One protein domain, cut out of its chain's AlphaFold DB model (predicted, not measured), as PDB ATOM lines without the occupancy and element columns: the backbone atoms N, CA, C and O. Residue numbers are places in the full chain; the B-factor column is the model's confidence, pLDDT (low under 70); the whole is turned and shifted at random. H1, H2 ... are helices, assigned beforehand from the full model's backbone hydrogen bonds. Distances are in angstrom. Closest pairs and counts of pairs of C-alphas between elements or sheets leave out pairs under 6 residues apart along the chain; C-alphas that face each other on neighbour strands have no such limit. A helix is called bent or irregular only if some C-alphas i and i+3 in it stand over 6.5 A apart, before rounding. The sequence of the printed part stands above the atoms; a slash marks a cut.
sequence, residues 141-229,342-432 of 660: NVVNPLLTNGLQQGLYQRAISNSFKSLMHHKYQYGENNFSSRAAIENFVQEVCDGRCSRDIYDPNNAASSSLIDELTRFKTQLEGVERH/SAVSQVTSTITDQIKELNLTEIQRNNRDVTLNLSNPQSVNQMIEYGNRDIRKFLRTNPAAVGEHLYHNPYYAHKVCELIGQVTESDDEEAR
ATOM      1  N   ASN A 141      57.383   5.362 -24.967       47.06
ATOM      2  CA  ASN A 141      57.660   5.971 -26.274       47.06
ATOM      3  C   ASN A 141      56.397   6.484 -26.996       47.06
ATOM      4  O   ASN A 141      56.492   7.406 -27.798       47.06
ATOM      5  N   VAL A 142      55.217   5.935 -26.686       53.25
ATOM      6  CA  VAL A 142      53.924   6.387 -27.239       53.25
ATOM      7  C   VAL A 142      53.235   7.397 -26.315       53.25
ATOM      8  O   VAL A 142      52.640   8.368 -26.774       53.25
ATOM      9  N   VAL A 143      53.338   7.196 -25.002       58.88
ATOM     10  CA  VAL A 143      52.656   7.996 -23.978       58.88
ATOM     11  C   VAL A 143      53.433   9.269 -23.640       58.88
ATOM     12  O   VAL A 143      52.817  10.296 -23.406       58.88
ATOM     13  N   ASN A 144      54.766   9.258 -23.651       63.44
ATOM     14  CA  ASN A 144      55.594  10.420 -23.301       63.44
ATOM     15  C   ASN A 144      55.455  11.584 -24.303       63.44
ATOM     16  O   ASN A 144      55.324  12.710 -23.831       63.44
ATOM     17  N   PRO A 145      55.383  11.382 -25.639       62.38
ATOM     18  CA  PRO A 145      55.033  12.460 -26.567       62.38
ATOM     19  C   PRO A 145      53.635  13.028 -26.306       62.38
ATOM     20  O   PRO A 145      53.465  14.241 -26.297       62.38
ATOM     21  N   LEU A 146      52.645  12.165 -26.042       65.19
ATOM     22  CA  LEU A 146      51.270  12.586 -25.748       65.19
ATOM     23  C   LEU A 146      51.178  13.354 -24.424       65.19
ATOM     24  O   LEU A 146      50.505  14.377 -24.364       65.19
ATOM     25  N   LEU A 147      51.880  12.897 -23.385       67.88
ATOM     26  CA  LEU A 147      51.959  13.577 -22.096       67.88
ATOM     27  C   LEU A 147      52.723  14.895 -22.209       67.88
ATOM     28  O   LEU A 147      52.299  15.884 -21.631       67.88
ATOM     29  N   THR A 148      53.834  14.924 -22.945       73.19
ATOM     30  CA  THR A 148      54.644  16.137 -23.125       73.19
ATOM     31  C   THR A 148      53.859  17.178 -23.916       73.19
ATOM     32  O   THR A 148      53.767  18.315 -23.470       73.19
ATOM     33  N   ASN A 149      53.219  16.786 -25.022       74.94
ATOM     34  CA  ASN A 149      52.385  17.693 -25.809       74.94
ATOM     35  C   ASN A 149      51.150  18.155 -25.018       74.94
ATOM     36  O   ASN A 149      50.861  19.344 -24.958       74.94
ATOM     37  N   GLY A 150      50.458  17.234 -24.337       72.19
ATOM     38  CA  GLY A 150      49.299  17.563 -23.504       72.19
ATOM     39  C   GLY A 150      49.642  18.508 -22.347       72.19
ATOM     40  O   GLY A 150      48.915  19.472 -22.108       72.19
ATOM     41  N   LEU A 151      50.773  18.280 -21.672       76.88
ATOM     42  CA  LEU A 151      51.290  19.165 -20.629       76.88
ATOM     43  C   LEU A 151      51.653  20.531 -21.215       76.88
ATOM     44  O   LEU A 151      51.173  21.548 -20.728       76.88
ATOM     45  N   GLN A 152      52.449  20.569 -22.283       78.88
ATOM     46  CA  GLN A 152      52.861  21.805 -22.949       78.88
ATOM     47  C   GLN A 152      51.650  22.640 -23.392       78.88
ATOM     48  O   GLN A 152      51.561  23.816 -23.043       78.88
ATOM     49  N   GLN A 153      50.679  22.035 -24.083       80.31
ATOM     50  CA  GLN A 153      49.436  22.693 -24.490       80.31
ATOM     51  C   GLN A 153      48.649  23.225 -23.298       80.31
ATOM     52  O   GLN A 153      48.214  24.381 -23.298       80.31
ATOM     53  N   GLY A 154      48.510  22.410 -22.254       73.06
ATOM     54  CA  GLY A 154      47.857  22.816 -21.023       73.06
ATOM     55  C   GLY A 154      48.532  24.017 -20.356       73.06
ATOM     56  O   GLY A 154      47.835  24.904 -19.864       73.06
ATOM     57  N   LEU A 155      49.867  24.088 -20.377       72.88
ATOM     58  CA  LEU A 155      50.631  25.218 -19.842       72.88
ATOM     59  C   LEU A 155      50.432  26.495 -20.663       72.88
ATOM     60  O   LEU A 155      50.200  27.548 -20.071       72.88
ATOM     61  N   TYR A 156      50.442  26.413 -21.998       76.44
ATOM     62  CA  TYR A 156      50.168  27.566 -22.867       76.44
ATOM     63  C   TYR A 156      48.759  28.119 -22.654       76.44
ATOM     64  O   TYR A 156      48.598  29.313 -22.396       76.44
ATOM     65  N   GLN A 157      47.739  27.258 -22.684       78.06
ATOM     66  CA  GLN A 157      46.354  27.667 -22.429       78.06
ATOM     67  C   GLN A 157      46.214  28.333 -21.055       78.06
ATOM     68  O   GLN A 157      45.563  29.374 -20.920       78.06
ATOM     69  N   ARG A 158      46.872  27.772 -20.034       73.56
ATOM     70  CA  ARG A 158      46.845  28.298 -18.668       73.56
ATOM     71  C   ARG A 158      47.543  29.644 -18.549       73.56
ATOM     72  O   ARG A 158      46.984  30.556 -17.944       73.56
ATOM     73  N   ALA A 159      48.722  29.789 -19.146       67.69
ATOM     74  CA  ALA A 159      49.469  31.038 -19.156       67.69
ATOM     75  C   ALA A 159      48.704  32.148 -19.884       67.69
ATOM     76  O   ALA A 159      48.660  33.277 -19.400       67.69
ATOM     77  N   ILE A 160      48.037  31.830 -20.995       77.25
ATOM     78  CA  ILE A 160      47.231  32.788 -21.759       77.25
ATOM     79  C   ILE A 160      45.979  33.194 -20.981       77.25
ATOM     80  O   ILE A 160      45.704  34.385 -20.855       77.25
ATOM     81  N   SER A 161      45.261  32.235 -20.389       78.25
ATOM     82  CA  SER A 161      44.107  32.520 -19.521       78.25
ATOM     83  C   SER A 161      44.488  33.420 -18.346       78.25
ATOM     84  O   SER A 161      43.858  34.451 -18.106       78.25
ATOM     85  N   ASN A 162      45.577  33.083 -17.661       68.06
ATOM     86  CA  ASN A 162      46.129  33.874 -16.569       68.06
ATOM     87  C   ASN A 162      46.531  35.285 -17.056       68.06
ATOM     88  O   ASN A 162      46.220  36.274 -16.386       68.06
ATOM     89  N   SER A 163      47.075  35.395 -18.272       71.94
ATOM     90  CA  SER A 163      47.426  36.673 -18.902       71.94
ATOM     91  C   SER A 163      46.212  37.569 -19.136       71.94
ATOM     92  O   SER A 163      46.196  38.739 -18.743       71.94
ATOM     93  N   PHE A 164      45.144  36.993 -19.687       82.12
ATOM     94  CA  PHE A 164      43.873  37.681 -19.868       82.12
ATOM     95  C   PHE A 164      43.235  38.107 -18.547       82.12
ATOM     96  O   PHE A 164      42.738  39.228 -18.457       82.12
ATOM     97  N   LYS A 165      43.268  37.259 -17.509       76.19
ATOM     98  CA  LYS A 165      42.750  37.609 -16.177       76.19
ATOM     99  C   LYS A 165      43.487  38.800 -15.585       76.19
ATOM    100  O   LYS A 165      42.843  39.703 -15.058       76.19
ATOM    101  N   SER A 166      44.809  38.855 -15.717       71.88
ATOM    102  CA  SER A 166      45.586  40.007 -15.253       71.88
ATOM    103  C   SER A 166      45.300  41.278 -16.011       71.88
ATOM    104  O   SER A 166      45.106  42.313 -15.378       71.88
ATOM    105  N   LEU A 167      45.199  41.208 -17.336       80.81
ATOM    106  CA  LEU A 167      44.821  42.373 -18.122       80.81
ATOM    107  C   LEU A 167      43.403  42.849 -17.773       80.81
ATOM    108  O   LEU A 167      43.169  44.047 -17.632       80.81
ATOM    109  N   MET A 168      42.471  41.913 -17.584       83.25
ATOM    110  CA  MET A 168      41.093  42.194 -17.186       83.25
ATOM    111  C   MET A 168      41.029  42.829 -15.792       83.25
ATOM    112  O   MET A 168      40.363  43.845 -15.621       83.25
ATOM    113  N   HIS A 169      41.758  42.289 -14.812       79.50
ATOM    114  CA  HIS A 169      41.851  42.863 -13.470       79.50
ATOM    115  C   HIS A 169      42.464  44.263 -13.495       79.50
ATOM    116  O   HIS A 169      41.900  45.181 -12.912       79.50
ATOM    117  N   HIS A 170      43.583  44.447 -14.198       79.81
ATOM    118  CA  HIS A 170      44.261  45.741 -14.313       79.81
ATOM    119  C   HIS A 170      43.348  46.797 -14.944       79.81
ATOM    120  O   HIS A 170      43.126  47.865 -14.373       79.81
ATOM    121  N   LYS A 171      42.708  46.463 -16.071       85.88
ATOM    122  CA  LYS A 171      41.736  47.346 -16.731       85.88
ATOM    123  C   LYS A 171      40.515  47.636 -15.854       85.88
ATOM    124  O   LYS A 171      39.982  48.742 -15.910       85.88
ATOM    125  N   TYR A 172      40.070  46.671 -15.048       82.81
ATOM    126  CA  TYR A 172      38.974  46.865 -14.099       82.81
ATOM    127  C   TYR A 172      39.372  47.801 -12.948       82.81
ATOM    128  O   TYR A 172      38.637  48.737 -12.630       82.81
ATOM    129  N   GLN A 173      40.552  47.582 -12.366       82.25
ATOM    130  CA  GLN A 173      41.107  48.343 -11.249       82.25
ATOM    131  C   GLN A 173      41.290  49.824 -11.606       82.25
ATOM    132  O   GLN A 173      40.935  50.684 -10.805       82.25
ATOM    133  N   TYR A 174      41.772  50.131 -12.815       83.31
ATOM    134  CA  TYR A 174      42.005  51.509 -13.273       83.31
ATOM    135  C   TYR A 174      40.870  52.086 -14.142       83.31
ATOM    136  O   TYR A 174      40.988  53.182 -14.686       83.31
ATOM    137  N   GLY A 175      39.738  51.379 -14.251       74.94
ATOM    138  CA  GLY A 175      38.518  51.876 -14.896       74.94
ATOM    139  C   GLY A 175      38.569  51.988 -16.425       74.94
ATOM    140  O   GLY A 175      37.711  52.652 -17.004       74.94
ATOM    141  N   GLU A 176      39.534  51.347 -17.088       68.56
ATOM    142  CA  GLU A 176      39.717  51.434 -18.542       68.56
ATOM    143  C   GLU A 176      38.677  50.631 -19.336       68.56
ATOM    144  O   GLU A 176      38.459  50.939 -20.504       68.56
ATOM    145  N   ASN A 177      38.025  49.612 -18.757       66.19
ATOM    146  CA  ASN A 177      37.037  48.795 -19.471       66.19
ATOM    147  C   ASN A 177      35.927  48.253 -18.565       66.19
ATOM    148  O   ASN A 177      36.172  47.819 -17.440       66.19
ATOM    149  N   ASN A 178      34.695  48.234 -19.084       70.25
ATOM    150  CA  ASN A 178      33.535  47.711 -18.369       70.25
ATOM    151  C   ASN A 178      33.155  46.334 -18.935       70.25
ATOM    152  O   ASN A 178      32.514  46.230 -19.980       70.25
ATOM    153  N   PHE A 179      33.540  45.265 -18.237       84.25
ATOM    154  CA  PHE A 179      33.270  43.870 -18.618       84.25
ATOM    155  C   PHE A 179      31.829  43.453 -18.277       84.25
ATOM    156  O   PHE A 179      31.575  42.447 -17.617       84.25
ATOM    157  N   SER A 180      30.851  44.273 -18.663       82.38
ATOM    158  CA  SER A 180      29.461  44.174 -18.201       82.38
ATOM    159  C   SER A 180      28.730  42.938 -18.730       82.38
ATOM    160  O   SER A 180      27.855  42.414 -18.043       82.38
ATOM    161  N   SER A 181      29.131  42.406 -19.883       86.38
ATOM    162  CA  SER A 181      28.504  41.251 -20.527       86.38
ATOM    163  C   SER A 181      29.539  40.257 -21.052       86.38
ATOM    164  O   SER A 181      30.706  40.596 -21.243       86.38
ATOM    165  N   ARG A 182      29.096  39.026 -21.339       87.44
ATOM    166  CA  ARG A 182      29.918  38.024 -22.035       87.44
ATOM    167  C   ARG A 182      30.432  38.550 -23.381       87.44
ATOM    168  O   ARG A 182      31.608  38.400 -23.674       87.44
ATOM    169  N   ALA A 183      29.583  39.247 -24.139       86.56
ATOM    170  CA  ALA A 183      29.967  39.866 -25.408       86.56
ATOM    171  C   ALA A 183      31.082  40.917 -25.240       86.56
ATOM    172  O   ALA A 183      31.962  41.024 -26.085       86.56
ATOM    173  N   ALA A 184      31.089  41.670 -24.131       88.12
ATOM    174  CA  ALA A 184      32.182  42.597 -23.830       88.12
ATOM    175  C   ALA A 184      33.509  41.860 -23.565       88.12
ATOM    176  O   ALA A 184      34.561  42.330 -23.987       88.12
ATOM    177  N   ILE A 185      33.458  40.696 -22.905       89.12
ATOM    178  CA  ILE A 185      34.631  39.835 -22.677       89.12
ATOM    179  C   ILE A 185      35.122  39.229 -23.999       89.12
ATOM    180  O   ILE A 185      36.320  39.221 -24.255       89.12
ATOM    181  N   GLU A 186      34.214  38.769 -24.860       87.50
ATOM    182  CA  GLU A 186      34.557  38.242 -26.188       87.50
ATOM    183  C   GLU A 186      35.229  39.307 -27.063       87.50
ATOM    184  O   GLU A 186      36.289  39.047 -27.629       87.50
ATOM    185  N   ASN A 187      34.682  40.526 -27.106       87.12
ATOM    186  CA  ASN A 187      35.295  41.645 -27.826       87.12
ATOM    187  C   ASN A 187      36.681  41.991 -27.272       87.12
ATOM    188  O   ASN A 187      37.605  42.217 -28.043       87.12
ATOM    189  N   PHE A 188      36.838  41.990 -25.946       89.44
ATOM    190  CA  PHE A 188      38.128  42.210 -25.296       89.44
ATOM    191  C   PHE A 188      39.166  41.151 -25.700       89.44
ATOM    192  O   PHE A 188      40.297  41.499 -26.035       89.44
ATOM    193  N   VAL A 189      38.786  39.870 -25.723       88.44
ATOM    194  CA  VAL A 189      39.673  38.785 -26.173       88.44
ATOM    195  C   VAL A 189      40.058  38.958 -27.642       88.44
ATOM    196  O   VAL A 189      41.234  38.848 -27.990       88.44
ATOM    197  N   GLN A 190      39.090  39.284 -28.500       85.12
ATOM    198  CA  GLN A 190      39.343  39.525 -29.919       85.12
ATOM    199  C   GLN A 190      40.259  40.731 -30.156       85.12
ATOM    200  O   GLN A 190      41.158  40.637 -30.988       85.12
ATOM    201  N   GLU A 191      40.064  41.832 -29.430       86.69
ATOM    202  CA  GLU A 191      40.891  43.040 -29.527       86.69
ATOM    203  C   GLU A 191      42.348  42.741 -29.163       86.69
ATOM    204  O   GLU A 191      43.255  43.047 -29.930       86.69
ATOM    205  N   VAL A 192      42.579  42.078 -28.027       85.94
ATOM    206  CA  VAL A 192      43.929  41.764 -27.538       85.94
ATOM    207  C   VAL A 192      44.663  40.792 -28.467       85.94
ATOM    208  O   VAL A 192      45.867  40.929 -28.667       85.94
ATOM    209  N   CYS A 193      43.959  39.832 -29.069       81.50
ATOM    210  CA  CYS A 193      44.540  38.911 -30.050       81.50
ATOM    211  C   CYS A 193      44.666  39.497 -31.472       81.50
ATOM    212  O   CYS A 193      44.991  38.744 -32.395       81.50
ATOM    213  N   ASP A 194      44.329  40.771 -31.708       77.94
ATOM    214  CA  ASP A 194      44.202  41.366 -33.050       77.94
ATOM    215  C   ASP A 194      43.322  40.517 -34.005       77.94
ATOM    216  O   ASP A 194      43.605  40.352 -35.195       77.94
ATOM    217  N   GLY A 195      42.267  39.895 -33.468       65.88
ATOM    218  CA  GLY A 195      41.354  39.008 -34.195       65.88
ATOM    219  C   GLY A 195      41.932  37.639 -34.582       65.88
ATOM    220  O   GLY A 195      41.278  36.893 -35.310       65.88
ATOM    221  N   ARG A 196      43.139  37.284 -34.120       67.44
ATOM    222  CA  ARG A 196      43.837  36.035 -34.468       67.44
ATOM    223  C   ARG A 196      44.267  35.237 -33.237       67.44
ATOM    224  O   ARG A 196      45.452  34.955 -33.079       67.44
ATOM    225  N   CYS A 197      43.337  34.841 -32.369       73.38
ATOM    226  CA  CYS A 197      43.671  33.862 -31.331       73.38
ATOM    227  C   CYS A 197      43.867  32.460 -31.954       73.38
ATOM    228  O   CYS A 197      43.228  32.126 -32.956       73.38
ATOM    229  N   SER A 198      44.729  31.627 -31.367       72.00
ATOM    230  CA  SER A 198      44.821  30.202 -31.696       72.00
ATOM    231  C   SER A 198      43.454  29.563 -31.492       72.00
ATOM    232  O   SER A 198      42.780  29.850 -30.501       72.00
ATOM    233  N   ARG A 199      43.052  28.663 -32.396       68.25
ATOM    234  CA  ARG A 199      41.757  27.967 -32.302       68.25
ATOM    235  C   ARG A 199      41.608  27.175 -31.003       68.25
ATOM    236  O   ARG A 199      40.498  27.061 -30.495       68.25
ATOM    237  N   ASP A 200      42.721  26.704 -30.446       68.19
ATOM    238  CA  ASP A 200      42.756  25.971 -29.173       68.19
ATOM    239  C   ASP A 200      42.576  26.878 -27.947       68.19
ATOM    240  O   ASP A 200      42.354  26.386 -26.844       68.19
ATOM    241  N   ILE A 201      42.692  28.195 -28.128       66.44
ATOM    242  CA  ILE A 201      42.488  29.215 -27.092       66.44
ATOM    243  C   ILE A 201      41.099  29.832 -27.258       66.44
ATOM    244  O   ILE A 201      40.340  29.952 -26.297       66.44
ATOM    245  N   TYR A 202      40.778  30.249 -28.482       67.75
ATOM    246  CA  TYR A 202      39.515  30.874 -28.834       67.75
ATOM    247  C   TYR A 202      39.229  30.682 -30.329       67.75
ATOM    248  O   TYR A 202      39.958  31.168 -31.192       67.75
ATOM    249  N   ASP A 203      38.127  30.002 -30.627       68.25
ATOM    250  CA  ASP A 203      37.541  29.868 -31.954       68.25
ATOM    251  C   ASP A 203      36.134  30.493 -31.927       68.25
ATOM    252  O   ASP A 203      35.251  29.986 -31.228       68.25
ATOM    253  N   PRO A 204      35.890  31.591 -32.664       61.56
ATOM    254  CA  PRO A 204      34.587  32.252 -32.677       61.56
ATOM    255  C   PRO A 204      33.467  31.383 -33.281       61.56
ATOM    256  O   PRO A 204      32.296  31.713 -33.111       61.56
ATOM    257  N   ASN A 205      33.799  30.285 -33.973       63.38
ATOM    258  CA  ASN A 205      32.832  29.396 -34.627       63.38
ATOM    259  C   ASN A 205      32.576  28.085 -33.866       63.38
ATOM    260  O   ASN A 205      31.764  27.273 -34.315       63.38
ATOM    261  N   ASN A 206      33.260  27.850 -32.746       60.09
ATOM    262  CA  ASN A 206      33.151  26.615 -31.977       60.09
ATOM    263  C   ASN A 206      32.610  26.915 -30.569       60.09
ATOM    264  O   ASN A 206      33.009  27.872 -29.916       60.09
ATOM    265  N   ALA A 207      31.663  26.111 -30.085       49.44
ATOM    266  CA  ALA A 207      31.133  26.268 -28.731       49.44
ATOM    267  C   ALA A 207      32.119  25.766 -27.659       49.44
ATOM    268  O   ALA A 207      32.010  26.171 -26.511       49.44
ATOM    269  N   ALA A 208      33.095  24.915 -28.009       42.22
ATOM    270  CA  ALA A 208      34.100  24.386 -27.077       42.22
ATOM    271  C   ALA A 208      35.211  25.400 -26.724       42.22
ATOM    272  O   ALA A 208      35.786  25.343 -25.639       42.22
ATOM    273  N   SER A 209      35.447  26.398 -27.579       50.03
ATOM    274  CA  SER A 209      36.248  27.602 -27.291       50.03
ATOM    275  C   SER A 209      35.572  28.556 -26.298       50.03
ATOM    276  O   SER A 209      36.090  29.637 -26.009       50.03
ATOM    277  N   SER A 210      34.447  28.136 -25.706       59.44
ATOM    278  CA  SER A 210      33.867  28.766 -24.529       59.44
ATOM    279  C   SER A 210      34.782  28.684 -23.310       59.44
ATOM    280  O   SER A 210      34.620  29.513 -22.433       59.44
ATOM    281  N   SER A 211      35.757  27.766 -23.238       76.25
ATOM    282  CA  SER A 211      36.570  27.553 -22.028       76.25
ATOM    283  C   SER A 211      37.225  28.835 -21.488       76.25
ATOM    284  O   SER A 211      37.026  29.147 -20.312       76.25
ATOM    285  N   LEU A 212      37.938  29.605 -22.322       82.69
ATOM    286  CA  LEU A 212      38.572  30.857 -21.893       82.69
ATOM    287  C   LEU A 212      37.526  31.925 -21.543       82.69
ATOM    288  O   LEU A 212      37.623  32.573 -20.504       82.69
ATOM    289  N   ILE A 213      36.497  32.100 -22.377       86.38
ATOM    290  CA  ILE A 213      35.444  33.101 -22.145       86.38
ATOM    291  C   ILE A 213      34.636  32.781 -20.885       86.38
ATOM    292  O   ILE A 213      34.331  33.680 -20.105       86.38
ATOM    293  N   ASP A 214      34.304  31.517 -20.654       84.38
ATOM    294  CA  ASP A 214      33.611  31.019 -19.466       84.38
ATOM    295  C   ASP A 214      34.471  31.222 -18.224       84.38
ATOM    296  O   ASP A 214      33.956  31.547 -17.155       84.38
ATOM    297  N   GLU A 215      35.781  31.032 -18.355       82.75
ATOM    298  CA  GLU A 215      36.725  31.260 -17.278       82.75
ATOM    299  C   GLU A 215      36.868  32.750 -16.945       82.75
ATOM    300  O   GLU A 215      36.797  33.113 -15.774       82.75
ATOM    301  N   LEU A 216      36.977  33.625 -17.946       85.81
ATOM    302  CA  LEU A 216      36.987  35.078 -17.752       85.81
ATOM    303  C   LEU A 216      35.635  35.602 -17.249       85.81
ATOM    304  O   LEU A 216      35.586  36.516 -16.430       85.81
ATOM    305  N   THR A 217      34.529  34.988 -17.670       87.12
ATOM    306  CA  THR A 217      33.181  35.304 -17.172       87.12
ATOM    307  C   THR A 217      33.039  34.918 -15.701       87.12
ATOM    308  O   THR A 217      32.462  35.676 -14.927       87.12
ATOM    309  N   ARG A 218      33.597  33.772 -15.290       83.50
ATOM    310  CA  ARG A 218      33.686  33.386 -13.874       83.50
ATOM    311  C   ARG A 218      34.638  34.289 -13.098       83.50
ATOM    312  O   ARG A 218      34.346  34.652 -11.970       83.50
ATOM    313  N   PHE A 219      35.753  34.687 -13.699       80.81
ATOM    314  CA  PHE A 219      36.703  35.602 -13.074       80.81
ATOM    315  C   PHE A 219      36.100  36.997 -12.863       80.81
ATOM    316  O   PHE A 219      36.342  37.629 -11.841       80.81
ATOM    317  N   LYS A 220      35.232  37.457 -13.773       84.75
ATOM    318  CA  LYS A 220      34.507  38.726 -13.644       84.75
ATOM    319  C   LYS A 220      33.781  38.859 -12.303       84.75
ATOM    320  O   LYS A 220      33.832  39.932 -11.715       84.75
ATOM    321  N   THR A 221      33.108  37.814 -11.818       78.75
ATOM    322  CA  THR A 221      32.377  37.904 -10.541       78.75
ATOM    323  C   THR A 221      33.329  38.093  -9.360       78.75
ATOM    324  O   THR A 221      32.978  38.759  -8.393       78.75
ATOM    325  N   GLN A 222      34.567  37.601  -9.464       72.19
ATOM    326  CA  GLN A 222      35.619  37.853  -8.474       72.19
ATOM    327  C   GLN A 222      36.117  39.308  -8.519       72.19
ATOM    328  O   GLN A 222      36.546  39.839  -7.497       72.19
ATOM    329  N   LEU A 223      36.009  39.984  -9.670       73.38
ATOM    330  CA  LEU A 223      36.378  41.397  -9.811       73.38
ATOM    331  C   LEU A 223      35.383  42.354  -9.148       73.38
ATOM    332  O   LEU A 223      35.745  43.485  -8.846       73.38
ATOM    333  N   GLU A 224      34.142  41.937  -8.889       75.25
ATOM    334  CA  GLU A 224      33.129  42.815  -8.284       75.25
ATOM    335  C   GLU A 224      33.530  43.306  -6.879       75.25
ATOM    336  O   GLU A 224      33.101  44.384  -6.474       75.25
ATOM    337  N   GLY A 225      34.414  42.580  -6.181       69.12
ATOM    338  CA  GLY A 225      34.993  42.976  -4.891       69.12
ATOM    339  C   GLY A 225      36.325  43.737  -4.962       69.12
ATOM    340  O   GLY A 225      36.868  44.088  -3.918       69.12
ATOM    341  N   VAL A 226      36.877  43.980  -6.156       70.12
ATOM    342  CA  VAL A 226      38.172  44.659  -6.328       70.12
ATOM    343  C   VAL A 226      38.007  46.173  -6.199       70.12
ATOM    344  O   VAL A 226      37.147  46.776  -6.848       70.12
ATOM    345  N   GLU A 227      38.862  46.795  -5.386       73.62
ATOM    346  CA  GLU A 227      38.911  48.248  -5.233       73.62
ATOM    347  C   GLU A 227      39.309  48.922  -6.553       73.62
ATOM    348  O   GLU A 227      40.259  48.521  -7.229       73.62
ATOM    349  N   ARG A 228      38.559  49.958  -6.933       82.56
ATOM    350  CA  ARG A 228      38.840  50.741  -8.136       82.56
ATOM    351  C   ARG A 228      39.604  51.998  -7.771       82.56
ATOM    352  O   ARG A 228      39.191  52.747  -6.888       82.56
ATOM    353  N   HIS A 229      40.647  52.287  -8.534       81.38
ATOM    354  CA  HIS A 229      41.434  53.493  -8.377       81.38
ATOM    355  C   HIS A 229      41.318  54.376  -9.616       81.38
ATOM    356  O   HIS A 229      41.679  54.005 -10.728       81.38
ATOM    357  N   SER A 342      50.730  56.843 -17.372       85.81
ATOM    358  CA  SER A 342      51.795  56.294 -18.217       85.81
ATOM    359  C   SER A 342      52.224  54.901 -17.743       85.81
ATOM    360  O   SER A 342      52.330  53.988 -18.555       85.81
ATOM    361  N   ALA A 343      52.365  54.700 -16.430       80.12
ATOM    362  CA  ALA A 343      52.658  53.396 -15.842       80.12
ATOM    363  C   ALA A 343      51.518  52.390 -16.064       80.12
ATOM    364  O   ALA A 343      51.770  51.255 -16.452       80.12
ATOM    365  N   VAL A 344      50.259  52.804 -15.888       85.06
ATOM    366  CA  VAL A 344      49.076  51.974 -16.170       85.06
ATOM    367  C   VAL A 344      49.058  51.551 -17.638       85.06
ATOM    368  O   VAL A 344      48.875  50.366 -17.918       85.06
ATOM    369  N   SER A 345      49.320  52.482 -18.559       87.12
ATOM    370  CA  SER A 345      49.410  52.199 -19.994       87.12
ATOM    371  C   SER A 345      50.574  51.264 -20.328       87.12
ATOM    372  O   SER A 345      50.397  50.358 -21.142       87.12
ATOM    373  N   GLN A 346      51.728  51.431 -19.674       78.81
ATOM    374  CA  GLN A 346      52.873  50.536 -19.828       78.81
ATOM    375  C   GLN A 346      52.510  49.109 -19.407       78.81
ATOM    376  O   GLN A 346      52.723  48.187 -20.187       78.81
ATOM    377  N   VAL A 347      51.892  48.922 -18.234       75.31
ATOM    378  CA  VAL A 347      51.424  47.598 -17.783       75.31
ATOM    379  C   VAL A 347      50.430  47.005 -18.783       75.31
ATOM    380  O   VAL A 347      50.574  45.848 -19.174       75.31
ATOM    381  N   THR A 348      49.456  47.793 -19.251       83.06
ATOM    382  CA  THR A 348      48.482  47.353 -20.261       83.06
ATOM    383  C   THR A 348      49.172  46.875 -21.542       83.06
ATOM    384  O   THR A 348      48.816  45.808 -22.050       83.06
ATOM    385  N   SER A 349      50.165  47.617 -22.048       80.50
ATOM    386  CA  SER A 349      50.941  47.224 -23.233       80.50
ATOM    387  C   SER A 349      51.711  45.937 -22.979       80.50
ATOM    388  O   SER A 349      51.520  44.975 -23.709       80.50
ATOM    389  N   THR A 350      52.487  45.871 -21.893       71.94
ATOM    390  CA  THR A 350      53.315  44.705 -21.559       71.94
ATOM    391  C   THR A 350      52.486  43.425 -21.459       71.94
ATOM    392  O   THR A 350      52.862  42.406 -22.030       71.94
ATOM    393  N   ILE A 351      51.324  43.465 -20.796       72.06
ATOM    394  CA  ILE A 351      50.455  42.282 -20.697       72.06
ATOM    395  C   ILE A 351      49.819  41.936 -22.053       72.06
ATOM    396  O   ILE A 351      49.636  40.762 -22.376       72.06
ATOM    397  N   THR A 352      49.463  42.940 -22.854       81.62
ATOM    398  CA  THR A 352      48.893  42.721 -24.191       81.62
ATOM    399  C   THR A 352      49.914  42.071 -25.122       81.62
ATOM    400  O   THR A 352      49.598  41.080 -25.778       81.62
ATOM    401  N   ASP A 353      51.145  42.583 -25.137       75.81
ATOM    402  CA  ASP A 353      52.254  42.056 -25.932       75.81
ATOM    403  C   ASP A 353      52.563  40.608 -25.530       75.81
ATOM    404  O   ASP A 353      52.666  39.734 -26.389       75.81
ATOM    405  N   GLN A 354      52.538  40.324 -24.226       70.75
ATOM    406  CA  GLN A 354      52.602  38.974 -23.671       70.75
ATOM    407  C   GLN A 354      51.528  38.034 -24.227       70.75
ATOM    408  O   GLN A 354      51.832  36.921 -24.659       70.75
ATOM    409  N   ILE A 355      50.260  38.449 -24.207       76.81
ATOM    410  CA  ILE A 355      49.170  37.607 -24.711       76.81
ATOM    411  C   ILE A 355      49.382  37.307 -26.195       76.81
ATOM    412  O   ILE A 355      49.219  36.162 -26.618       76.81
ATOM    413  N   LYS A 356      49.776  38.316 -26.979       81.12
ATOM    414  CA  LYS A 356      50.060  38.164 -28.411       81.12
ATOM    415  C   LYS A 356      51.212  37.198 -28.652       81.12
ATOM    416  O   LYS A 356      51.093  36.324 -29.505       81.12
ATOM    417  N   GLU A 357      52.288  37.316 -27.889       73.44
ATOM    418  CA  GLU A 357      53.480  36.476 -27.987       73.44
ATOM    419  C   GLU A 357      53.180  35.007 -27.658       73.44
ATOM    420  O   GLU A 357      53.482  34.107 -28.451       73.44
ATOM    421  N   LEU A 358      52.502  34.758 -26.536       74.38
ATOM    422  CA  LEU A 358      52.054  33.422 -26.143       74.38
ATOM    423  C   LEU A 358      51.133  32.800 -27.196       74.38
ATOM    424  O   LEU A 358      51.282  31.636 -27.564       74.38
ATOM    425  N   ASN A 359      50.202  33.595 -27.716       80.88
ATOM    426  CA  ASN A 359      49.263  33.169 -28.737       80.88
ATOM    427  C   ASN A 359      49.950  32.852 -30.080       80.88
ATOM    428  O   ASN A 359      49.647  31.839 -30.709       80.88
ATOM    429  N   LEU A 360      50.907  33.680 -30.512       80.00
ATOM    430  CA  LEU A 360      51.716  33.423 -31.705       80.00
ATOM    431  C   LEU A 360      52.544  32.147 -31.554       80.00
ATOM    432  O   LEU A 360      52.640  31.367 -32.502       80.00
ATOM    433  N   THR A 361      53.103  31.917 -30.369       76.69
ATOM    434  CA  THR A 361      53.872  30.708 -30.062       76.69
ATOM    435  C   THR A 361      52.996  29.463 -30.134       76.69
ATOM    436  O   THR A 361      53.384  28.481 -30.765       76.69
ATOM    437  N   GLU A 362      51.779  29.524 -29.593       77.50
ATOM    438  CA  GLU A 362      50.813  28.426 -29.688       77.50
ATOM    439  C   GLU A 362      50.432  28.128 -31.148       77.50
ATOM    440  O   GLU A 362      50.408  26.973 -31.571       77.50
ATOM    441  N   ILE A 363      50.207  29.164 -31.967       75.94
ATOM    442  CA  ILE A 363      49.952  29.001 -33.409       75.94
ATOM    443  C   ILE A 363      51.152  28.340 -34.102       75.94
ATOM    444  O   ILE A 363      50.976  27.451 -34.939       75.94
ATOM    445  N   GLN A 364      52.377  28.758 -33.773       78.12
ATOM    446  CA  GLN A 364      53.589  28.156 -34.324       78.12
ATOM    447  C   GLN A 364      53.736  26.691 -33.911       78.12
ATOM    448  O   GLN A 364      54.078  25.877 -34.770       78.12
ATOM    449  N   ARG A 365      53.441  26.340 -32.652       78.56
ATOM    450  CA  ARG A 365      53.437  24.946 -32.187       78.56
ATOM    451  C   ARG A 365      52.452  24.114 -32.993       78.56
ATOM    452  O   ARG A 365      52.855  23.134 -33.606       78.56
ATOM    453  N   ASN A 366      51.206  24.566 -33.104       72.88
ATOM    454  CA  ASN A 366      50.171  23.852 -33.849       72.88
ATOM    455  C   ASN A 366      50.564  23.613 -35.313       72.88
ATOM    456  O   ASN A 366      50.333  22.536 -35.858       72.88
ATOM    457  N   ASN A 367      51.225  24.584 -35.946       73.75
ATOM    458  CA  ASN A 367      51.740  24.410 -37.303       73.75
ATOM    459  C   ASN A 367      52.895  23.392 -37.374       73.75
ATOM    460  O   ASN A 367      52.990  22.642 -38.348       73.75
ATOM    461  N   ARG A 368      53.769  23.336 -36.359       71.12
ATOM    462  CA  ARG A 368      54.841  22.328 -36.270       71.12
ATOM    463  C   ARG A 368      54.265  20.929 -36.066       71.12
ATOM    464  O   ARG A 368      54.661  20.020 -36.791       71.12
ATOM    465  N   ASP A 369      53.291  20.778 -35.176       65.56
ATOM    466  CA  ASP A 369      52.645  19.498 -34.865       65.56
ATOM    467  C   ASP A 369      51.954  18.896 -36.096       65.56
ATOM    468  O   ASP A 369      52.048  17.697 -36.341       65.56
ATOM    469  N   VAL A 370      51.339  19.735 -36.940       60.94
ATOM    470  CA  VAL A 370      50.757  19.316 -38.231       60.94
ATOM    471  C   VAL A 370      51.825  18.848 -39.230       60.94
ATOM    472  O   VAL A 370      51.542  18.030 -40.106       60.94
ATOM    473  N   THR A 371      53.055  19.352 -39.118       59.22
ATOM    474  CA  THR A 371      54.149  19.063 -40.060       59.22
ATOM    475  C   THR A 371      54.964  17.827 -39.655       59.22
ATOM    476  O   THR A 371      55.571  17.172 -40.507       59.22
ATOM    477  N   LEU A 372      54.985  17.476 -38.367       62.03
ATOM    478  CA  LEU A 372      55.755  16.350 -37.842       62.03
ATOM    479  C   LEU A 372      55.010  15.024 -38.065       62.03
ATOM    480  O   LEU A 372      53.925  14.781 -37.545       62.03
ATOM    481  N   ASN A 373      55.614  14.120 -38.839       61.56
ATOM    482  CA  ASN A 373      55.050  12.795 -39.078       61.56
ATOM    483  C   ASN A 373      55.269  11.899 -37.845       61.56
ATOM    484  O   ASN A 373      56.383  11.427 -37.614       61.56
ATOM    485  N   LEU A 374      54.205  11.606 -37.091       64.88
ATOM    486  CA  LEU A 374      54.231  10.715 -35.915       64.88
ATOM    487  C   LEU A 374      54.741   9.292 -36.223       64.88
ATOM    488  O   LEU A 374      55.093   8.545 -35.314       64.88
ATOM    489  N   SER A 375      54.814   8.923 -37.503       63.81
ATOM    490  CA  SER A 375      55.352   7.639 -37.967       63.81
ATOM    491  C   SER A 375      56.886   7.598 -38.005       63.81
ATOM    492  O   SER A 375      57.455   6.521 -38.167       63.81
ATOM    493  N   ASN A 376      57.569   8.747 -37.910       70.75
ATOM    494  CA  ASN A 376      59.028   8.831 -37.909       70.75
ATOM    495  C   ASN A 376      59.554   9.034 -36.467       70.75
ATOM    496  O   ASN A 376      59.300  10.076 -35.860       70.75
ATOM    497  N   PRO A 377      60.332   8.083 -35.912       65.31
ATOM    498  CA  PRO A 377      60.883   8.185 -34.557       65.31
ATOM    499  C   PRO A 377      61.753   9.430 -34.318       65.31
ATOM    500  O   PRO A 377      61.779   9.953 -33.208       65.31
ATOM    501  N   GLN A 378      62.447   9.938 -35.344       70.75
ATOM    502  CA  GLN A 378      63.284  11.137 -35.208       70.75
ATOM    503  C   GLN A 378      62.448  12.401 -34.983       70.75
ATOM    504  O   GLN A 378      62.809  13.217 -34.141       70.75
ATOM    505  N   SER A 379      61.312  12.546 -35.674       71.75
ATOM    506  CA  SER A 379      60.399  13.675 -35.451       71.75
ATOM    507  C   SER A 379      59.687  13.585 -34.104       71.75
ATOM    508  O   SER A 379      59.445  14.614 -33.485       71.75
ATOM    509  N   VAL A 380      59.401  12.373 -33.617       68.06
ATOM    510  CA  VAL A 380      58.823  12.169 -32.277       68.06
ATOM    511  C   VAL A 380      59.814  12.575 -31.182       68.06
ATOM    512  O   VAL A 380      59.436  13.286 -30.253       68.06
ATOM    513  N   ASN A 381      61.089  12.203 -31.313       72.56
ATOM    514  CA  ASN A 381      62.122  12.618 -30.360       72.56
ATOM    515  C   ASN A 381      62.341  14.136 -30.373       72.56
ATOM    516  O   ASN A 381      62.418  14.736 -29.307       72.56
ATOM    517  N   GLN A 382      62.361  14.762 -31.555       73.12
ATOM    518  CA  GLN A 382      62.435  16.222 -31.673       73.12
ATOM    519  C   GLN A 382      61.233  16.904 -31.008       73.12
ATOM    520  O   GLN A 382      61.402  17.878 -30.284       73.12
ATOM    521  N   MET A 383      60.022  16.373 -31.199       70.31
ATOM    522  CA  MET A 383      58.815  16.899 -30.560       70.31
ATOM    523  C   MET A 383      58.891  16.822 -29.030       70.31
ATOM    524  O   MET A 383      58.565  17.793 -28.352       70.31
ATOM    525  N   ILE A 384      59.365  15.695 -28.483       75.69
ATOM    526  CA  ILE A 384      59.588  15.546 -27.039       75.69
ATOM    527  C   ILE A 384      60.641  16.542 -26.546       75.69
ATOM    528  O   ILE A 384      60.460  17.146 -25.495       75.69
ATOM    529  N   GLU A 385      61.739  16.717 -27.280       80.12
ATOM    530  CA  GLU A 385      62.824  17.620 -26.898       80.12
ATOM    531  C   GLU A 385      62.362  19.083 -26.863       80.12
ATOM    532  O   GLU A 385      62.562  19.761 -25.854       80.12
ATOM    533  N   TYR A 386      61.661  19.539 -27.905       74.38
ATOM    534  CA  TYR A 386      61.060  20.872 -27.936       74.38
ATOM    535  C   TYR A 386      60.010  21.052 -26.837       74.38
ATOM    536  O   TYR A 386      60.030  22.058 -26.133       74.38
ATOM    537  N   GLY A 387      59.134  20.065 -26.635       77.00
ATOM    538  CA  GLY A 387      58.117  20.135 -25.590       77.00
ATOM    539  C   GLY A 387      58.720  20.182 -24.186       77.00
ATOM    540  O   GLY A 387      58.335  21.020 -23.375       77.00
ATOM    541  N   ASN A 388      59.731  19.355 -23.904       81.38
ATOM    542  CA  ASN A 388      60.463  19.392 -22.638       81.38
ATOM    543  C   ASN A 388      61.156  20.745 -22.431       81.38
ATOM    544  O   ASN A 388      61.119  21.272 -21.321       81.38
ATOM    545  N   ARG A 389      61.759  21.320 -23.480       77.94
ATOM    546  CA  ARG A 389      62.396  22.644 -23.437       77.94
ATOM    547  C   ARG A 389      61.390  23.735 -23.070       77.94
ATOM    548  O   ARG A 389      61.652  24.524 -22.162       77.94
ATOM    549  N   ASP A 390      60.224  23.737 -23.709       73.88
ATOM    550  CA  ASP A 390      59.164  24.704 -23.417       73.88
ATOM    551  C   ASP A 390      58.624  24.526 -21.992       73.88
ATOM    552  O   ASP A 390      58.446  25.506 -21.270       73.88
ATOM    553  N   ILE A 391      58.439  23.287 -21.526       77.06
ATOM    554  CA  ILE A 391      57.994  23.016 -20.151       77.06
ATOM    555  C   ILE A 391      59.049  23.459 -19.123       77.06
ATOM    556  O   ILE A 391      58.687  24.101 -18.138       77.06
ATOM    557  N   ARG A 392      60.346  23.186 -19.338       79.31
ATOM    558  CA  ARG A 392      61.433  23.692 -18.469       79.31
ATOM    559  C   ARG A 392      61.439  25.213 -18.415       79.31
ATOM    560  O   ARG A 392      61.618  25.800 -17.347       79.31
ATOM    561  N   LYS A 393      61.159  25.860 -19.546       68.62
ATOM    562  CA  LYS A 393      60.979  27.306 -19.594       68.62
ATOM    563  C   LYS A 393      59.794  27.751 -18.731       68.62
ATOM    564  O   LYS A 393      59.991  28.608 -17.874       68.62
ATOM    565  N   PHE A 394      58.618  27.132 -18.870       63.44
ATOM    566  CA  PHE A 394      57.459  27.414 -18.011       63.44
ATOM    567  C   PHE A 394      57.749  27.188 -16.523       63.44
ATOM    568  O   PHE A 394      57.296  27.980 -15.705       63.44
ATOM    569  N   LEU A 395      58.524  26.165 -16.158       65.94
ATOM    570  CA  LEU A 395      58.909  25.907 -14.765       65.94
ATOM    571  C   LEU A 395      59.686  27.073 -14.147       65.94
ATOM    572  O   LEU A 395      59.443  27.419 -12.995       65.94
ATOM    573  N   ARG A 396      60.575  27.707 -14.918       65.06
ATOM    574  CA  ARG A 396      61.355  28.865 -14.462       65.06
ATOM    575  C   ARG A 396      60.548  30.155 -14.485       65.06
ATOM    576  O   ARG A 396      60.580  30.922 -13.532       65.06
ATOM    577  N   THR A 397      59.861  30.421 -15.592       53.84
ATOM    578  CA  THR A 397      59.253  31.735 -15.826       53.84
ATOM    579  C   THR A 397      57.809  31.814 -15.359       53.84
ATOM    580  O   THR A 397      57.313  32.901 -15.137       53.84
ATOM    581  N   ASN A 398      57.089  30.702 -15.233       54.72
ATOM    582  CA  ASN A 398      55.694  30.705 -14.795       54.72
ATOM    583  C   ASN A 398      55.363  29.455 -13.960       54.72
ATOM    584  O   ASN A 398      54.485  28.665 -14.334       54.72
ATOM    585  N   PRO A 399      56.030  29.276 -12.801       57.84
ATOM    586  CA  PRO A 399      55.754  28.154 -11.906       57.84
ATOM    587  C   PRO A 399      54.288  28.129 -11.457       57.84
ATOM    588  O   PRO A 399      53.765  27.075 -11.106       57.84
ATOM    589  N   ALA A 400      53.587  29.265 -11.531       54.84
ATOM    590  CA  ALA A 400      52.175  29.337 -11.215       54.84
ATOM    591  C   ALA A 400      51.261  28.684 -12.256       54.84
ATOM    592  O   ALA A 400      50.333  27.974 -11.875       54.84
ATOM    593  N   ALA A 401      51.518  28.868 -13.554       58.84
ATOM    594  CA  ALA A 401      50.796  28.147 -14.600       58.84
ATOM    595  C   ALA A 401      51.050  26.637 -14.504       58.84
ATOM    596  O   ALA A 401      50.117  25.852 -14.674       58.84
ATOM    597  N   VAL A 402      52.278  26.237 -14.149       62.44
ATOM    598  CA  VAL A 402      52.618  24.832 -13.890       62.44
ATOM    599  C   VAL A 402      51.867  24.294 -12.682       62.44
ATOM    600  O   VAL A 402      51.184  23.282 -12.804       62.44
ATOM    601  N   GLY A 403      51.950  24.969 -11.534       58.31
ATOM    602  CA  GLY A 403      51.255  24.558 -10.317       58.31
ATOM    603  C   GLY A 403      49.749  24.478 -10.531       58.31
ATOM    604  O   GLY A 403      49.109  23.516 -10.124       58.31
ATOM    605  N   GLU A 404      49.174  25.432 -11.258       59.53
ATOM    606  CA  GLU A 404      47.765  25.386 -11.608       59.53
ATOM    607  C   GLU A 404      47.408  24.210 -12.514       59.53
ATOM    608  O   GLU A 404      46.423  23.516 -12.271       59.53
ATOM    609  N   HIS A 405      48.200  23.970 -13.555       68.62
ATOM    610  CA  HIS A 405      47.948  22.863 -14.459       68.62
ATOM    611  C   HIS A 405      48.082  21.514 -13.741       68.62
ATOM    612  O   HIS A 405      47.210  20.659 -13.899       68.62
ATOM    613  N   LEU A 406      49.112  21.353 -12.904       62.06
ATOM    614  CA  LEU A 406      49.333  20.177 -12.063       62.06
ATOM    615  C   LEU A 406      48.214  19.964 -11.049       62.06
ATOM    616  O   LEU A 406      47.798  18.832 -10.832       62.06
ATOM    617  N   TYR A 407      47.687  21.037 -10.467       63.22
ATOM    618  CA  TYR A 407      46.559  20.955  -9.549       63.22
ATOM    619  C   TYR A 407      45.318  20.329 -10.205       63.22
ATOM    620  O   TYR A 407      44.628  19.517  -9.590       63.22
ATOM    621  N   HIS A 408      45.062  20.656 -11.475       62.94
ATOM    622  CA  HIS A 408      43.992  20.035 -12.258       62.94
ATOM    623  C   HIS A 408      44.370  18.664 -12.837       62.94
ATOM    624  O   HIS A 408      43.489  17.860 -13.139       62.94
ATOM    625  N   ASN A 409      45.665  18.397 -13.009       66.94
ATOM    626  CA  ASN A 409      46.198  17.227 -13.701       66.94
ATOM    627  C   ASN A 409      47.393  16.632 -12.929       66.94
ATOM    628  O   ASN A 409      48.531  16.681 -13.411       66.94
ATOM    629  N   PRO A 410      47.167  16.045 -11.737       63.09
ATOM    630  CA  PRO A 410      48.255  15.605 -10.861       63.09
ATOM    631  C   PRO A 410      49.096  14.469 -11.457       63.09
ATOM    632  O   PRO A 410      50.243  14.270 -11.071       63.09
ATOM    633  N   TYR A 411      48.580  13.758 -12.462       69.69
ATOM    634  CA  TYR A 411      49.320  12.714 -13.173       69.69
ATOM    635  C   TYR A 411      50.556  13.234 -13.936       69.69
ATOM    636  O   TYR A 411      51.444  12.443 -14.251       69.69
ATOM    637  N   TYR A 412      50.667  14.544 -14.196       71.81
ATOM    638  CA  TYR A 412      51.871  15.152 -14.778       71.81
ATOM    639  C   TYR A 412      52.987  15.429 -13.756       71.81
ATOM    640  O   TYR A 412      54.091  15.799 -14.161       71.81
ATOM    641  N   ALA A 413      52.748  15.241 -12.453       69.75
ATOM    642  CA  ALA A 413      53.684  15.632 -11.397       69.75
ATOM    643  C   ALA A 413      55.065  14.984 -11.544       69.75
ATOM    644  O   ALA A 413      56.075  15.675 -11.474       69.75
ATOM    645  N   HIS A 414      55.118  13.686 -11.856       73.38
ATOM    646  CA  HIS A 414      56.384  12.983 -12.083       73.38
ATOM    647  C   HIS A 414      57.159  13.558 -13.277       73.38
ATOM    648  O   HIS A 414      58.379  13.686 -13.222       73.38
ATOM    649  N   LYS A 415      56.466  13.917 -14.366       79.25
ATOM    650  CA  LYS A 415      57.100  14.515 -15.549       79.25
ATOM    651  C   LYS A 415      57.645  15.906 -15.231       79.25
ATOM    652  O   LYS A 415      58.751  16.235 -15.641       79.25
ATOM    653  N   VAL A 416      56.890  16.705 -14.480       73.62
ATOM    654  CA  VAL A 416      57.362  18.004 -13.993       73.62
ATOM    655  C   VAL A 416      58.574  17.832 -13.080       73.62
ATOM    656  O   VAL A 416      59.565  18.524 -13.275       73.62
ATOM    657  N   CYS A 417      58.536  16.879 -12.153       72.44
ATOM    658  CA  CYS A 417      59.639  16.589 -11.245       72.44
ATOM    659  C   CYS A 417      60.923  16.180 -11.981       72.44
ATOM    660  O   CYS A 417      62.003  16.700 -11.701       72.44
ATOM    661  N   GLU A 418      60.796  15.303 -12.982       80.00
ATOM    662  CA  GLU A 418      61.893  14.915 -13.873       80.00
ATOM    663  C   GLU A 418      62.504  16.140 -14.566       80.00
ATOM    664  O   GLU A 418      63.725  16.285 -14.618       80.00
ATOM    665  N   LEU A 419      61.659  17.042 -15.073       81.19
ATOM    666  CA  LEU A 419      62.103  18.243 -15.771       81.19
ATOM    667  C   LEU A 419      62.711  19.287 -14.830       81.19
ATOM    668  O   LEU A 419      63.663  19.939 -15.247       81.19
ATOM    669  N   ILE A 420      62.236  19.409 -13.583       75.25
ATOM    670  CA  ILE A 420      62.841  20.265 -12.545       75.25
ATOM    671  C   ILE A 420      64.299  19.859 -12.315       75.25
ATOM    672  O   ILE A 420      65.180  20.711 -12.385       75.25
ATOM    673  N   GLY A 421      64.570  18.559 -12.147       72.94
ATOM    674  CA  GLY A 421      65.937  18.055 -11.966       72.94
ATOM    675  C   GLY A 421      66.842  18.217 -13.195       72.94
ATOM    676  O   GLY A 421      68.061  18.098 -13.084       72.94
ATOM    677  N   GLN A 422      66.263  18.501 -14.366       76.50
ATOM    678  CA  GLN A 422      66.984  18.773 -15.613       76.50
ATOM    679  C   GLN A 422      67.180  20.270 -15.889       76.50
ATOM    680  O   GLN A 422      67.906  20.600 -16.826       76.50
ATOM    681  N   VAL A 423      66.573  21.172 -15.105       65.50
ATOM    682  CA  VAL A 423      66.824  22.617 -15.215       65.50
ATOM    683  C   VAL A 423      68.244  22.895 -14.714       65.50
ATOM    684  O   VAL A 423      68.490  23.043 -13.516       65.50
ATOM    685  N   THR A 424      69.193  22.937 -15.646       61.59
ATOM    686  CA  THR A 424      70.615  23.224 -15.395       61.59
ATOM    687  C   THR A 424      70.963  24.651 -15.821       61.59
ATOM    688  O   THR A 424      70.259  25.237 -16.642       61.59
ATOM    689  N   GLU A 425      72.073  25.212 -15.322       50.25
ATOM    690  CA  GLU A 425      72.617  26.484 -15.842       50.25
ATOM    691  C   GLU A 425      72.917  26.415 -17.355       50.25
ATOM    692  O   GLU A 425      72.868  27.427 -18.035       50.25
ATOM    693  N   SER A 426      73.166  25.235 -17.937       40.78
ATOM    694  CA  SER A 426      73.444  25.104 -19.379       40.78
ATOM    695  C   SER A 426      72.219  25.231 -20.298       40.78
ATOM    696  O   SER A 426      72.394  25.488 -21.488       40.78
ATOM    697  N   ASP A 427      70.986  25.139 -19.783       49.38
ATOM    698  CA  ASP A 427      69.785  25.514 -20.559       49.38
ATOM    699  C   ASP A 427      69.752  27.036 -20.864       49.38
ATOM    700  O   ASP A 427      68.986  27.490 -21.723       49.38
ATOM    701  N   ASP A 428      70.617  27.836 -20.219       47.50
ATOM    702  CA  ASP A 428      70.814  29.260 -20.513       47.50
ATOM    703  C   ASP A 428      71.482  29.498 -21.884       47.50
ATOM    704  O   ASP A 428      71.199  30.500 -22.550       47.50
ATOM    705  N   GLU A 429      72.293  28.563 -22.387       37.78
ATOM    706  CA  GLU A 429      73.021  28.732 -23.655       37.78
ATOM    707  C   GLU A 429      72.202  28.397 -24.910       37.78
ATOM    708  O   GLU A 429      72.447  28.967 -25.974       37.78
ATOM    709  N   GLU A 430      71.206  27.516 -24.819       38.44
ATOM    710  CA  GLU A 430      70.363  27.163 -25.972       38.44
ATOM    711  C   GLU A 430      69.170  28.106 -26.113       38.44
ATOM    712  O   GLU A 430      68.801  28.522 -27.215       38.44
ATOM    713  N   ALA A 431      68.636  28.566 -24.982       39.16
ATOM    714  CA  ALA A 431      67.685  29.657 -24.970       39.16
ATOM    715  C   ALA A 431      68.312  30.962 -25.525       39.16
ATOM    716  O   ALA A 431      67.589  31.829 -25.997       39.16
ATOM    717  N   ARG A 432      69.647  31.095 -25.540       38.50
ATOM    718  CA  ARG A 432      70.430  32.265 -25.997       38.50
ATOM    719  C   ARG A 432      70.170  32.731 -27.434       38.50
ATOM    720  O   ARG A 432      70.377  33.905 -27.705       38.50
TER     721      ARG A 432
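What this domain is: This is residues 141 to 229 and 342 to 432 of the 660 residues of an uncharacterized protein of Halobacteriovoraceae bacterium (UniProt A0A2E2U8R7). One long helix, H1, runs through the middle of a helical body; H4 lies alongside it and runs back the other way, and H5 is beside its first part. Two shorter helices, H2 and H3, stand about perpendicular to each other by the later part of H1, the first residue of H2 coming close to residue 217 within H3, while H6 crosses H1 nearer its middle, H7 crosses H5, and the small H8 lies out at the edge near H5. The printed part has 180 residues with eight named helices, H1 to H8 in order along the chain, and no named strand: the class is all helix, and the helix packing is mostly crossed. It is compact, with a radius of gyration of the C-alphas of 17.7 A and spans of 52 by 38 by 30 A.

How they stand to each other: H1, residues 141 to 173, is the hub and touches four helices. H4, residues 342 to 371, touches it with residues 348 to 362 alone, at a shallow tilt of 22 degrees, opposite ways; the closest C-alphas, of Ile 160 and Ile 355, are 6.0 A apart. H5, residues 377 to 397, touches residues 144 to 155 of H1 alone, the same way at a shallow tilt of 33 degrees, only just short of steep; the closest C-alphas are those of Pro 145 and Ile 384, 5.5 A. H6, residues 399 to 408, touches residues 151 to 162 of H1 alone at a steep tilt of 66 degrees, closest at C-alphas 159 and 401, 5.6 A. H3, residues 210 to 223, touches residues 161 to 172 of H1 alone at a steep tilt of 39 degrees, closest at C-alphas 161 and 212, 6.2 A. H2, residues 182 to 192, touches H3 about perpendicular, at 74 degrees, with C-alphas 182 and 217 closest, 6.5 A. H7, residues 410 to 420, touches H5 about perpendicular, at 87 degrees, with C-alphas 392 and 419 closest, 6.1 A. H8, residues 427 to 432, is near H5 and apart from H1. Every O i to N i+4 pair is within hydrogen-bond range in H2, H4, H5, H6 and H8; the counts are 27 of 29 in H1, 8 of 10 in H3 and 5 of 7 in H7.

Where its parts are: H1 measures 47.9 A from C-alpha 141 at (57.660, 5.971, -26.274) to C-alpha 173 at (41.107, 48.343, -11.249). H4 measures 43.2 A, H5 30.1 A and H3 19.6 A. H7 is irregular: C-alphas 411 and 414 are 7.2 A apart. H8 ends at C-alpha 432, (70.430, 32.265, -25.997).

The domain as a whole: The two C-alphas farthest apart, of His 229 and Asn 376, are 56.4 A from each other. Residues 230 to 341 are not printed, and C-alphas 229 and 342 are 14.6 A apart across that cut. The link from H2 to H3, residues 193 to 209, is long. Mean pLDDT of the printed part is 71.9; it is under 70 in 65 residues, among them 199 to 210, 393 to 411 and 423 to 432.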